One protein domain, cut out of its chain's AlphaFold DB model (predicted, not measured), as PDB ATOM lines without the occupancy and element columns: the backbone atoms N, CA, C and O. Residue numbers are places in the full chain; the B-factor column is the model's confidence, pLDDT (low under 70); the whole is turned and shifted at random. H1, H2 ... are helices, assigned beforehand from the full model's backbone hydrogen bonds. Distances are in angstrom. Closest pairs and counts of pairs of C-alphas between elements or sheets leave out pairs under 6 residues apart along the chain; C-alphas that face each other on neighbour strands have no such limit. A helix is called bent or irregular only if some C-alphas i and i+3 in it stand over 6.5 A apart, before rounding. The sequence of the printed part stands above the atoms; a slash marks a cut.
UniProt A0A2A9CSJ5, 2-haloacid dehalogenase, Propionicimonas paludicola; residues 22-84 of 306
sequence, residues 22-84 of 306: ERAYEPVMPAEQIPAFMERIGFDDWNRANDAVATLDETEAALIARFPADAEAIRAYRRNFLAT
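What this domain is: This is residues 22 to 84 of the 306 residues of the protein "2-haloacid dehalogenase" of Propionicimonas paludicola (UniProt A0A2A9CSJ5). The chain folds back on itself as a U of helices: H1 and H2 follow one another along one side, the stretch 51 to 56 makes the turn, and the helical hairpin of H3 and H4 returns along the other side, with H3 beside H2 and H4 near H1. It is loosely put together, with clear helix-to-helix touching between H3 and H4 alone, and the two ends of the printed part come back close to each other. The printed part has 63 residues with four named helices, H1, H2, H3, H4 in that order, and no named strand; its class is all helix. The whole is compact, with a radius of gyration of the C-alphas of 10.9 A, and rounded, with spans of 30 by 25 by 17 A.

Where its parts are: Begin at Glu 22; residues 22 to 30 come before the first named helix. Find C-alpha 31 at (149.780, 195.559, 160.780), where H1 begins; it runs to residue 41, 16.0 A from first to last C-alpha. H1 is irregular: C-alphas 32 and 35 are 7.1 A apart. After Gly 42, H2 takes residues 43 to 50, over 10.4 A. H3 begins with C-alpha 57 at (136.448, 174.948, 167.704) and holds residues 57 to 66, over 14.5 A. H4, the longest helix by residues, goes from residue 68 to residue 79, over 17.5 A, and ends with C-alpha 79 at (138.650, 186.400, 170.281). H4 is irregular too: C-alphas 69 and 72 are 8.0 A apart.

How they stand to each other: Start at H1 and H2, which are close but not clearly touching; their closest C-alphas, of Met 38 and Asp 44, are 7.7 A apart. They run the same way at a steep tilt of 56 degrees. H2 and H3 are close but not clearly touching, with the C-alphas of Asn 50 and Thr 59 closest at 7.4 A. These two run opposite ways at a shallow tilt of 34 degrees, only just short of steep. H3 and H4 form a helical hairpin and touch, H4 with residues 70 to 75 alone; look at Ile 64 and Ala 71, whose C-alphas are closest at 5.2 A. They run opposite ways at a shallow tilt of 27 degrees. H1 and H3 are close but not clearly touching, about perpendicular at 89 degrees, with the C-alphas of Ile 41 and Leu 63 closest at 7.6 A. H1 and H4 are near each other, with 8 pairs of C-alphas within 10 A, while H2 and H4 are apart. In H2 and H3 every O i to N i+4 pair is within hydrogen-bond range; in H1 it is 5 of 7 and in H4 4 of 8.

The domain as a whole: The two C-alphas farthest apart, of Glu 32 and Ala 54, are 31.4 A apart, while those of Glu 22 and Thr 84 are 7.0 A apart. The links from H1 to H2 and from H3 to H4 are tight, and the link from H2 to H3 is short. The printed part has no cut. Look in the B-factor column for the model's confidence: the mean pLDDT of the printed part is 96.7, and no printed residue is under 70.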
ATOM      1  N   GLU A  22     141.573 191.278 158.914       96.56
ATOM      2  CA  GLU A  22     142.894 191.723 159.354       96.56
ATOM      3  C   GLU A  22     142.836 192.353 160.751       96.56
ATOM      4  O   GLU A  22     143.733 192.154 161.572       96.56
ATOM      5  N   ARG A  23     141.738 193.055 161.058       96.19
ATOM      6  CA  ARG A  23     141.554 193.783 162.320       96.19
ATOM      7  C   ARG A  23     141.577 192.886 163.549       96.19
ATOM      8  O   ARG A  23     141.921 193.345 164.637       96.19
ATOM      9  N   ALA A  24     141.268 191.599 163.400       96.88
ATOM     10  CA  ALA A  24     141.368 190.676 164.523       96.88
ATOM     11  C   ALA A  24     142.816 190.440 164.981       96.88
ATOM     12  O   ALA A  24     143.038 190.048 166.131       96.88
ATOM     13  N   TYR A  25     143.798 190.680 164.110       97.94
ATOM     14  CA  TYR A  25     145.206 190.393 164.374       97.94
ATOM     15  C   TYR A  25     146.003 191.621 164.834       97.94
ATOM     16  O   TYR A  25     147.056 191.460 165.450       97.94
ATOM     17  N   GLU A  26     145.487 192.837 164.633       96.56
ATOM     18  CA  GLU A  26     146.127 194.095 165.062       96.56
ATOM     19  C   GLU A  26     146.537 194.120 166.552       96.56
ATOM     20  O   GLU A  26     147.610 194.641 166.860       96.56
ATOM     21  N   PRO A  27     145.778 193.529 167.504       96.56
ATOM     22  CA  PRO A  27     146.189 193.512 168.911       96.56
ATOM     23  C   PRO A  27     147.354 192.563 169.229       96.56
ATOM     24  O   PRO A  27     147.893 192.618 170.334       96.56
ATOM     25  N   VAL A  28     147.704 191.651 168.315       97.00
ATOM     26  CA  VAL A  28     148.654 190.552 168.571       97.00
ATOM     27  C   VAL A  28     149.856 190.549 167.633       97.00
ATOM     28  O   VAL A  28     150.827 189.840 167.898       97.00
ATOM     29  N   MET A  29     149.826 191.335 166.556       97.06
ATOM     30  CA  MET A  29     150.956 191.504 165.645       97.06
ATOM     31  C   MET A  29     150.926 192.859 164.919       97.06
ATOM     32  O   MET A  29     149.857 193.445 164.763       97.06
ATOM     33  N   PRO A  30     152.085 193.358 164.444       97.44
ATOM     34  CA  PRO A  30     152.146 194.576 163.640       97.44
ATOM     35  C   PRO A  30     151.353 194.455 162.334       97.44
ATOM     36  O   PRO A  30     151.404 193.415 161.674       97.44
ATOM     37  N   ALA A  31     150.672 195.535 161.940       96.00
ATOM     38  CA  ALA A  31     149.780 195.559 160.780       96.00
ATOM     39  C   ALA A  31     150.470 195.122 159.477       96.00
ATOM     40  O   ALA A  31     149.886 194.409 158.665       96.00
ATOM     41  N   GLU A  32     151.747 195.467 159.302       97.38
ATOM     42  CA  GLU A  32     152.542 195.100 158.130       97.38
ATOM     43  C   GLU A  32     152.830 193.591 158.007       97.38
ATOM     44  O   GLU A  32     153.208 193.126 156.932       97.38
ATOM     45  N   GLN A  33     152.656 192.817 159.084       97.81
ATOM     46  CA  GLN A  33     152.880 191.364 159.097       97.81
ATOM     47  C   GLN A  33     151.597 190.563 158.847       97.81
ATOM     48  O   GLN A  33     151.681 189.394 158.464       97.81
ATOM     49  N   ILE A  34     150.425 191.180 159.035       98.31
ATOM     50  CA  ILE A  34     149.122 190.506 158.978       98.31
ATOM     51  C   ILE A  34     148.869 189.839 157.615       98.31
ATOM     52  O   ILE A  34     148.550 188.649 157.616       98.31
ATOM     53  N   PRO A  35     149.083 190.500 156.456       98.25
ATOM     54  CA  PRO A  35     148.813 189.868 155.161       98.25
ATOM     55  C   PRO A  35     149.653 188.604 154.931       98.25
ATOM     56  O   PRO A  35     149.129 187.562 154.542       98.25
ATOM     57  N   ALA A  36     150.950 188.662 155.251       98.19
ATOM     58  CA  ALA A  36     151.852 187.519 155.111       98.19
ATOM     59  C   ALA A  36     151.510 186.385 156.092       98.19
ATOM     60  O   ALA A  36     151.681 185.208 155.772       98.19
ATOM     61  N   PHE A  37     151.028 186.722 157.292       98.44
ATOM     62  CA  PHE A  37     150.520 185.740 158.245       98.44
ATOM     63  C   PHE A  37     149.274 185.026 157.705       98.44
ATOM     64  O   PHE A  37     149.262 183.795 157.669       98.44
ATOM     65  N   MET A  38     148.273 185.780 157.246       98.56
ATOM     66  CA  MET A  38     147.012 185.248 156.719       98.56
ATOM     67  C   MET A  38     147.228 184.358 155.492       98.56
ATOM     68  O   MET A  38     146.691 183.249 155.442       98.56
ATOM     69  N   GLU A  39     148.074 184.783 154.550       98.38
ATOM     70  CA  GLU A  39     148.458 183.971 153.388       98.38
ATOM     71  C   GLU A  39     149.113 182.657 153.830       98.38
ATOM     72  O   GLU A  39     148.728 181.571 153.397       98.38
ATOM     73  N   ARG A  40     150.072 182.735 154.760       98.06
ATOM     74  CA  ARG A  40     150.824 181.573 155.239       98.06
ATOM     75  C   ARG A  40     149.945 180.528 155.920       98.06
ATOM     76  O   ARG A  40     150.197 179.334 155.744       98.06
ATOM     77  N   ILE A  41     148.946 180.947 156.701       98.00
ATOM     78  CA  ILE A  41     148.010 180.007 157.335       98.00
ATOM     79  C   ILE A  41     146.909 179.529 156.378       98.00
ATOM     80  O   ILE A  41     146.235 178.543 156.677       98.00
ATOM     81  N   GLY A  42     146.760 180.167 155.213       98.12
ATOM     82  CA  GLY A  42     145.667 179.910 154.279       98.12
ATOM     83  C   GLY A  42     144.326 180.382 154.838       98.12
ATOM     84  O   GLY A  42     143.351 179.633 154.787       98.12
ATOM     85  N   PHE A  43     144.296 181.587 155.418       98.19
ATOM     86  CA  PHE A  43     143.133 182.127 156.123       98.19
ATOM     87  C   PHE A  43     141.869 182.110 155.261       98.19
ATOM     88  O   PHE A  43     140.842 181.646 155.734       98.19
ATOM     89  N   ASP A  44     141.940 182.538 154.000       96.62
ATOM     90  CA  ASP A  44     140.759 182.637 153.136       96.62
ATOM     91  C   ASP A  44     140.092 181.280 152.873       96.62
ATOM     92  O   ASP A  44     138.868 181.164 152.913       96.62
ATOM     93  N   ASP A  45     140.892 180.242 152.612       96.88
ATOM     94  CA  ASP A  45     140.387 178.878 152.419       96.88
ATOM     95  C   ASP A  45     139.805 178.321 153.717       96.88
ATOM     96  O   ASP A  45     138.749 177.689 153.708       96.88
ATOM     97  N   TRP A  46     140.485 178.576 154.836       97.38
ATOM     98  CA  TRP A  46     140.009 178.183 156.155       97.38
ATOM     99  C   TRP A  46     138.693 178.891 156.515       97.38
ATOM    100  O   TRP A  46     137.754 178.233 156.951       97.38
ATOM    101  N   ASN A  47     138.584 180.196 156.261       95.94
ATOM    102  CA  ASN A  47     137.387 180.991 156.513       95.94
ATOM    103  C   ASN A  47     136.209 180.509 155.660       95.94
ATOM    104  O   ASN A  47     135.144 180.250 156.203       95.94
ATOM    105  N   ARG A  48     136.414 180.286 154.353       94.50
ATOM    106  CA  ARG A  48     135.378 179.711 153.475       94.50
ATOM    107  C   ARG A  48     134.914 178.332 153.937       94.50
ATOM    108  O   ARG A  48     133.729 178.029 153.871       94.50
ATOM    109  N   ALA A  49     135.831 177.482 154.402       94.12
ATOM    110  CA  ALA A  49     135.458 176.177 154.945       94.12
ATOM    111  C   ALA A  49     134.600 176.304 156.217       94.12
ATOM    112  O   ALA A  49     133.748 175.453 156.469       94.12
ATOM    113  N   ASN A  50     134.795 177.377 156.989       96.12
ATOM    114  CA  ASN A  50     134.021 177.661 158.192       96.12
ATOM    115  C   ASN A  50     132.623 178.233 157.920       96.12
ATOM    116  O   ASN A  50     131.795 178.240 158.827       96.12
ATOM    117  N   ASP A  51     132.302 178.648 156.694       95.50
ATOM    118  CA  ASP A  51     130.938 179.079 156.368       95.50
ATOM    119  C   ASP A  51     129.920 177.948 156.584       95.50
ATOM    120  O   ASP A  51     128.752 178.214 156.828       95.50
ATOM    121  N   ALA A  52     130.341 176.682 156.539       94.00
ATOM    122  CA  ALA A  52     129.469 175.523 156.732       94.00
ATOM    123  C   ALA A  52     129.502 174.943 158.161       94.00
ATOM    124  O   ALA A  52     129.007 173.833 158.361       94.00
ATOM    125  N   VAL A  53     130.125 175.618 159.137       95.56
ATOM    126  CA  VAL A  53     130.275 175.077 160.502       95.56
ATOM    127  C   VAL A  53     129.570 175.925 161.557       95.56
ATOM    128  O   VAL A  53     129.568 177.155 161.512       95.56
ATOM    129  N   ALA A  54     129.006 175.246 162.557       93.62
ATOM    130  CA  ALA A  54     128.316 175.900 163.664       93.62
ATOM    131  C   ALA A  54     129.291 176.566 164.647       93.62
ATOM    132  O   ALA A  54     128.975 177.617 165.198       93.62
ATOM    133  N   THR A  55     130.468 175.969 164.877       95.62
ATOM    134  CA  THR A  55     131.522 176.557 165.718       95.62
ATOM    135  C   THR A  55     132.898 176.406 165.089       95.62
ATOM    136  O   THR A  55     133.176 175.438 164.377       95.62
ATOM    137  N   LEU A  56     133.789 177.351 165.395       95.31
ATOM    138  CA  LEU A  56     135.173 177.315 164.915       95.31
ATOM    139  C   LEU A  56     136.078 176.348 165.700       95.31
ATOM    140  O   LEU A  56     137.251 176.227 165.368       95.31
ATOM    141  N   ASP A  57     135.590 175.676 166.750       95.69
ATOM    142  CA  ASP A  57     136.448 174.948 167.704       95.69
ATOM    143  C   ASP A  57     137.331 173.884 167.028       95.69
ATOM    144  O   ASP A  57     138.544 173.827 167.252       95.69
ATOM    145  N   GLU A  58     136.736 173.035 166.186       96.12
ATOM    146  CA  GLU A  58     137.447 171.930 165.535       96.12
ATOM    147  C   GLU A  58     138.394 172.427 164.438       96.12
ATOM    148  O   GLU A  58     139.525 171.947 164.307       96.12
ATOM    149  N   THR A  59     137.956 173.420 163.662       96.75
ATOM    150  CA  THR A  59     138.721 173.961 162.536       96.75
ATOM    151  C   THR A  59     139.859 174.862 163.009       96.75
ATOM    152  O   THR A  59     140.941 174.830 162.418       96.75
ATOM    153  N   GLU A  60     139.673 175.611 164.098       97.75
ATOM    154  CA  GLU A  60     140.724 176.355 164.795       97.75
ATOM    155  C   GLU A  60     141.778 175.390 165.351       97.75
ATOM    156  O   GLU A  60     142.971 175.562 165.093       97.75
ATOM    157  N   ALA A  61     141.364 174.327 166.052       98.06
ATOM    158  CA  ALA A  61     142.286 173.331 166.595       98.06
ATOM    159  C   ALA A  61     143.112 172.639 165.495       98.06
ATOM    160  O   ALA A  61     144.325 172.461 165.646       98.06
ATOM    161  N   ALA A  62     142.483 172.293 164.367       98.06
ATOM    162  CA  ALA A  62     143.166 171.717 163.212       98.06
ATOM    163  C   ALA A  62     144.166 172.698 162.572       98.06
ATOM    164  O   ALA A  62     145.279 172.302 162.208       98.06
ATOM    165  N   LEU A  63     143.808 173.982 162.470       98.31
ATOM    166  CA  LEU A  63     144.693 175.018 161.938       98.31
ATOM    167  C   LEU A  63     145.901 175.247 162.860       98.31
ATOM    168  O   LEU A  63     147.040 175.284 162.392       98.31
ATOM    169  N   ILE A  64     145.675 175.292 164.176       98.62
ATOM    170  CA  ILE A  64     146.729 175.373 165.196       98.62
ATOM    171  C   ILE A  64     147.662 174.160 165.128       98.62
ATOM    172  O   ILE A  64     148.875 174.317 165.242       98.62
ATOM    173  N   ALA A  65     147.138 172.952 164.908       98.44
ATOM    174  CA  ALA A  65     147.968 171.756 164.764       98.44
ATOM    175  C   ALA A  65     148.900 171.829 163.536       98.44
ATOM    176  O   ALA A  65     150.017 171.312 163.582       98.44
ATOM    177  N   ARG A  66     148.470 172.502 162.458       98.12
ATOM    178  CA  ARG A  66     149.302 172.792 161.276       98.12
ATOM    179  C   ARG A  66     150.337 173.890 161.532       98.12
ATOM    180  O   ARG A  66     151.436 173.811 160.988       98.12
ATOM    181  N   PHE A  67     150.000 174.885 162.351       98.12
ATOM    182  CA  PHE A  67     150.828 176.065 162.621       98.12
ATOM    183  C   PHE A  67     150.993 176.321 164.132       98.12
ATOM    184  O   PHE A  67     150.537 177.341 164.653       98.12
ATOM    185  N   PRO A  68     151.673 175.424 164.873       97.94
ATOM    186  CA  PRO A  68     151.712 175.491 166.336       97.94
ATOM    187  C   PRO A  68     152.425 176.737 166.881       97.94
ATOM    188  O   PRO A  68     152.108 177.190 167.978       97.94
ATOM    189  N   ALA A  69     153.366 177.312 166.122       97.44
ATOM    190  CA  ALA A  69     154.052 178.551 166.496       97.44
ATOM    191  C   ALA A  69     153.124 179.780 166.476       97.44
ATOM    192  O   ALA A  69     153.392 180.756 167.169       97.44
ATOM    193  N   ASP A  70     152.018 179.711 165.732       97.75
ATOM    194  CA  ASP A  70     151.072 180.810 165.538       97.75
ATOM    195  C   ASP A  70     149.780 180.634 166.328       97.75
ATOM    196  O   ASP A  70     148.802 181.333 166.088       97.75
ATOM    197  N   ALA A  71     149.758 179.699 167.278       98.00
ATOM    198  CA  ALA A  71     148.543 179.323 167.988       98.00
ATOM    199  C   ALA A  71     147.844 180.495 168.701       98.00
ATOM    200  O   ALA A  71     146.636 180.442 168.923       98.00
ATOM    201  N   GLU A  72     148.587 181.530 169.097       97.00
ATOM    202  CA  GLU A  72     148.005 182.760 169.642       97.00
ATOM    203  C   GLU A  72     147.332 183.588 168.534       97.00
ATOM    204  O   GLU A  72     146.139 183.865 168.595       97.00
ATOM    205  N   ALA A  73     148.072 183.913 167.470       97.62
ATOM    206  CA  ALA A  73     147.563 184.695 166.344       97.62
ATOM    207  C   ALA A  73     146.334 184.039 165.692       97.62
ATOM    208  O   ALA A  73     145.290 184.667 165.597       97.62
ATOM    209  N   ILE A  74     146.449 182.748 165.369       98.38
ATOM    210  CA  ILE A  74     145.463 181.708 165.679       98.38
ATOM    211  C   ILE A  74     144.079 182.161 166.183       98.38
ATOM    212  O   ILE A  74     143.167 182.573 165.465       98.38
ATOM    213  N   ARG A  75     143.989 182.064 167.511       97.81
ATOM    214  CA  ARG A  75     142.830 182.339 168.358       97.81
ATOM    215  C   ARG A  75     142.413 183.801 168.359       97.81
ATOM    216  O   ARG A  75     141.279 184.104 168.734       97.81
ATOM    217  N   ALA A  76     143.309 184.716 167.983       97.56
ATOM    218  CA  ALA A  76     143.000 186.138 167.942       97.56
ATOM    219  C   ALA A  76     141.826 186.428 167.002       97.56
ATOM    220  O   ALA A  76     141.007 187.276 167.345       97.56
ATOM    221  N   TYR A  77     141.674 185.666 165.909       96.81
ATOM    222  CA  TYR A  77     140.529 185.802 165.007       96.81
ATOM    223  C   TYR A  77     139.190 185.676 165.739       96.81
ATOM    224  O   TYR A  77     138.395 186.614 165.754       96.81
ATOM    225  N   ARG A  78     138.971 184.549 166.427       94.44
ATOM    226  CA  ARG A  78     137.736 184.314 167.179       94.44
ATOM    227  C   ARG A  78     137.579 185.295 168.339       94.44
ATOM    228  O   ARG A  78     136.493 185.826 168.558       94.44
ATOM    229  N   ARG A  79     138.658 185.536 169.089       95.38
ATOM    230  CA  ARG A  79     138.650 186.400 170.281       95.38
ATOM    231  C   ARG A  79     138.318 187.856 169.951       95.38
ATOM    232  O   ARG A  79     137.624 188.504 170.727       95.38
ATOM    233  N   ASN A  80     138.808 188.351 168.819       95.44
ATOM    234  CA  ASN A  80     138.687 189.746 168.406       95.44
ATOM    235  C   ASN A  80     137.695 189.918 167.245       95.44
ATOM    236  O   ASN A  80     137.725 190.936 166.559       95.44
ATOM    237  N   PHE A  81     136.814 188.945 167.010       93.19
ATOM    238  CA  PHE A  81     135.966 188.908 165.819       93.19
ATOM    239  C   PHE A  81     135.098 190.154 165.630       93.19
ATOM    240  O   PHE A  81     134.956 190.635 164.508       93.19
ATOM    241  N   LEU A  82     134.573 190.727 166.717       91.06
ATOM    242  CA  LEU A  82     133.794 191.968 166.658       91.06
ATOM    243  C   LEU A  82     134.578 193.150 166.062       91.06
ATOM    244  O   LEU A  82     133.963 194.056 165.517       91.06
ATOM    245  N   ALA A  83     135.914 193.143 166.122       92.19
ATOM    246  CA  ALA A  83     136.738 194.158 165.467       92.19
ATOM    247  C   ALA A  83     136.776 193.994 163.937       92.19
ATOM    248  O   ALA A  83     137.093 194.951 163.235       92.19
ATOM    249  N   THR A  84     136.455 192.802 163.419       92.44
ATOM    250  CA  THR A  84     136.441 192.508 161.975       92.44
ATOM    251  C   THR A  84     135.168 192.973 161.287       92.44
ATOM    252  O   THR A  84     135.188 193.223 160.090       92.44
TER     253      THR A  84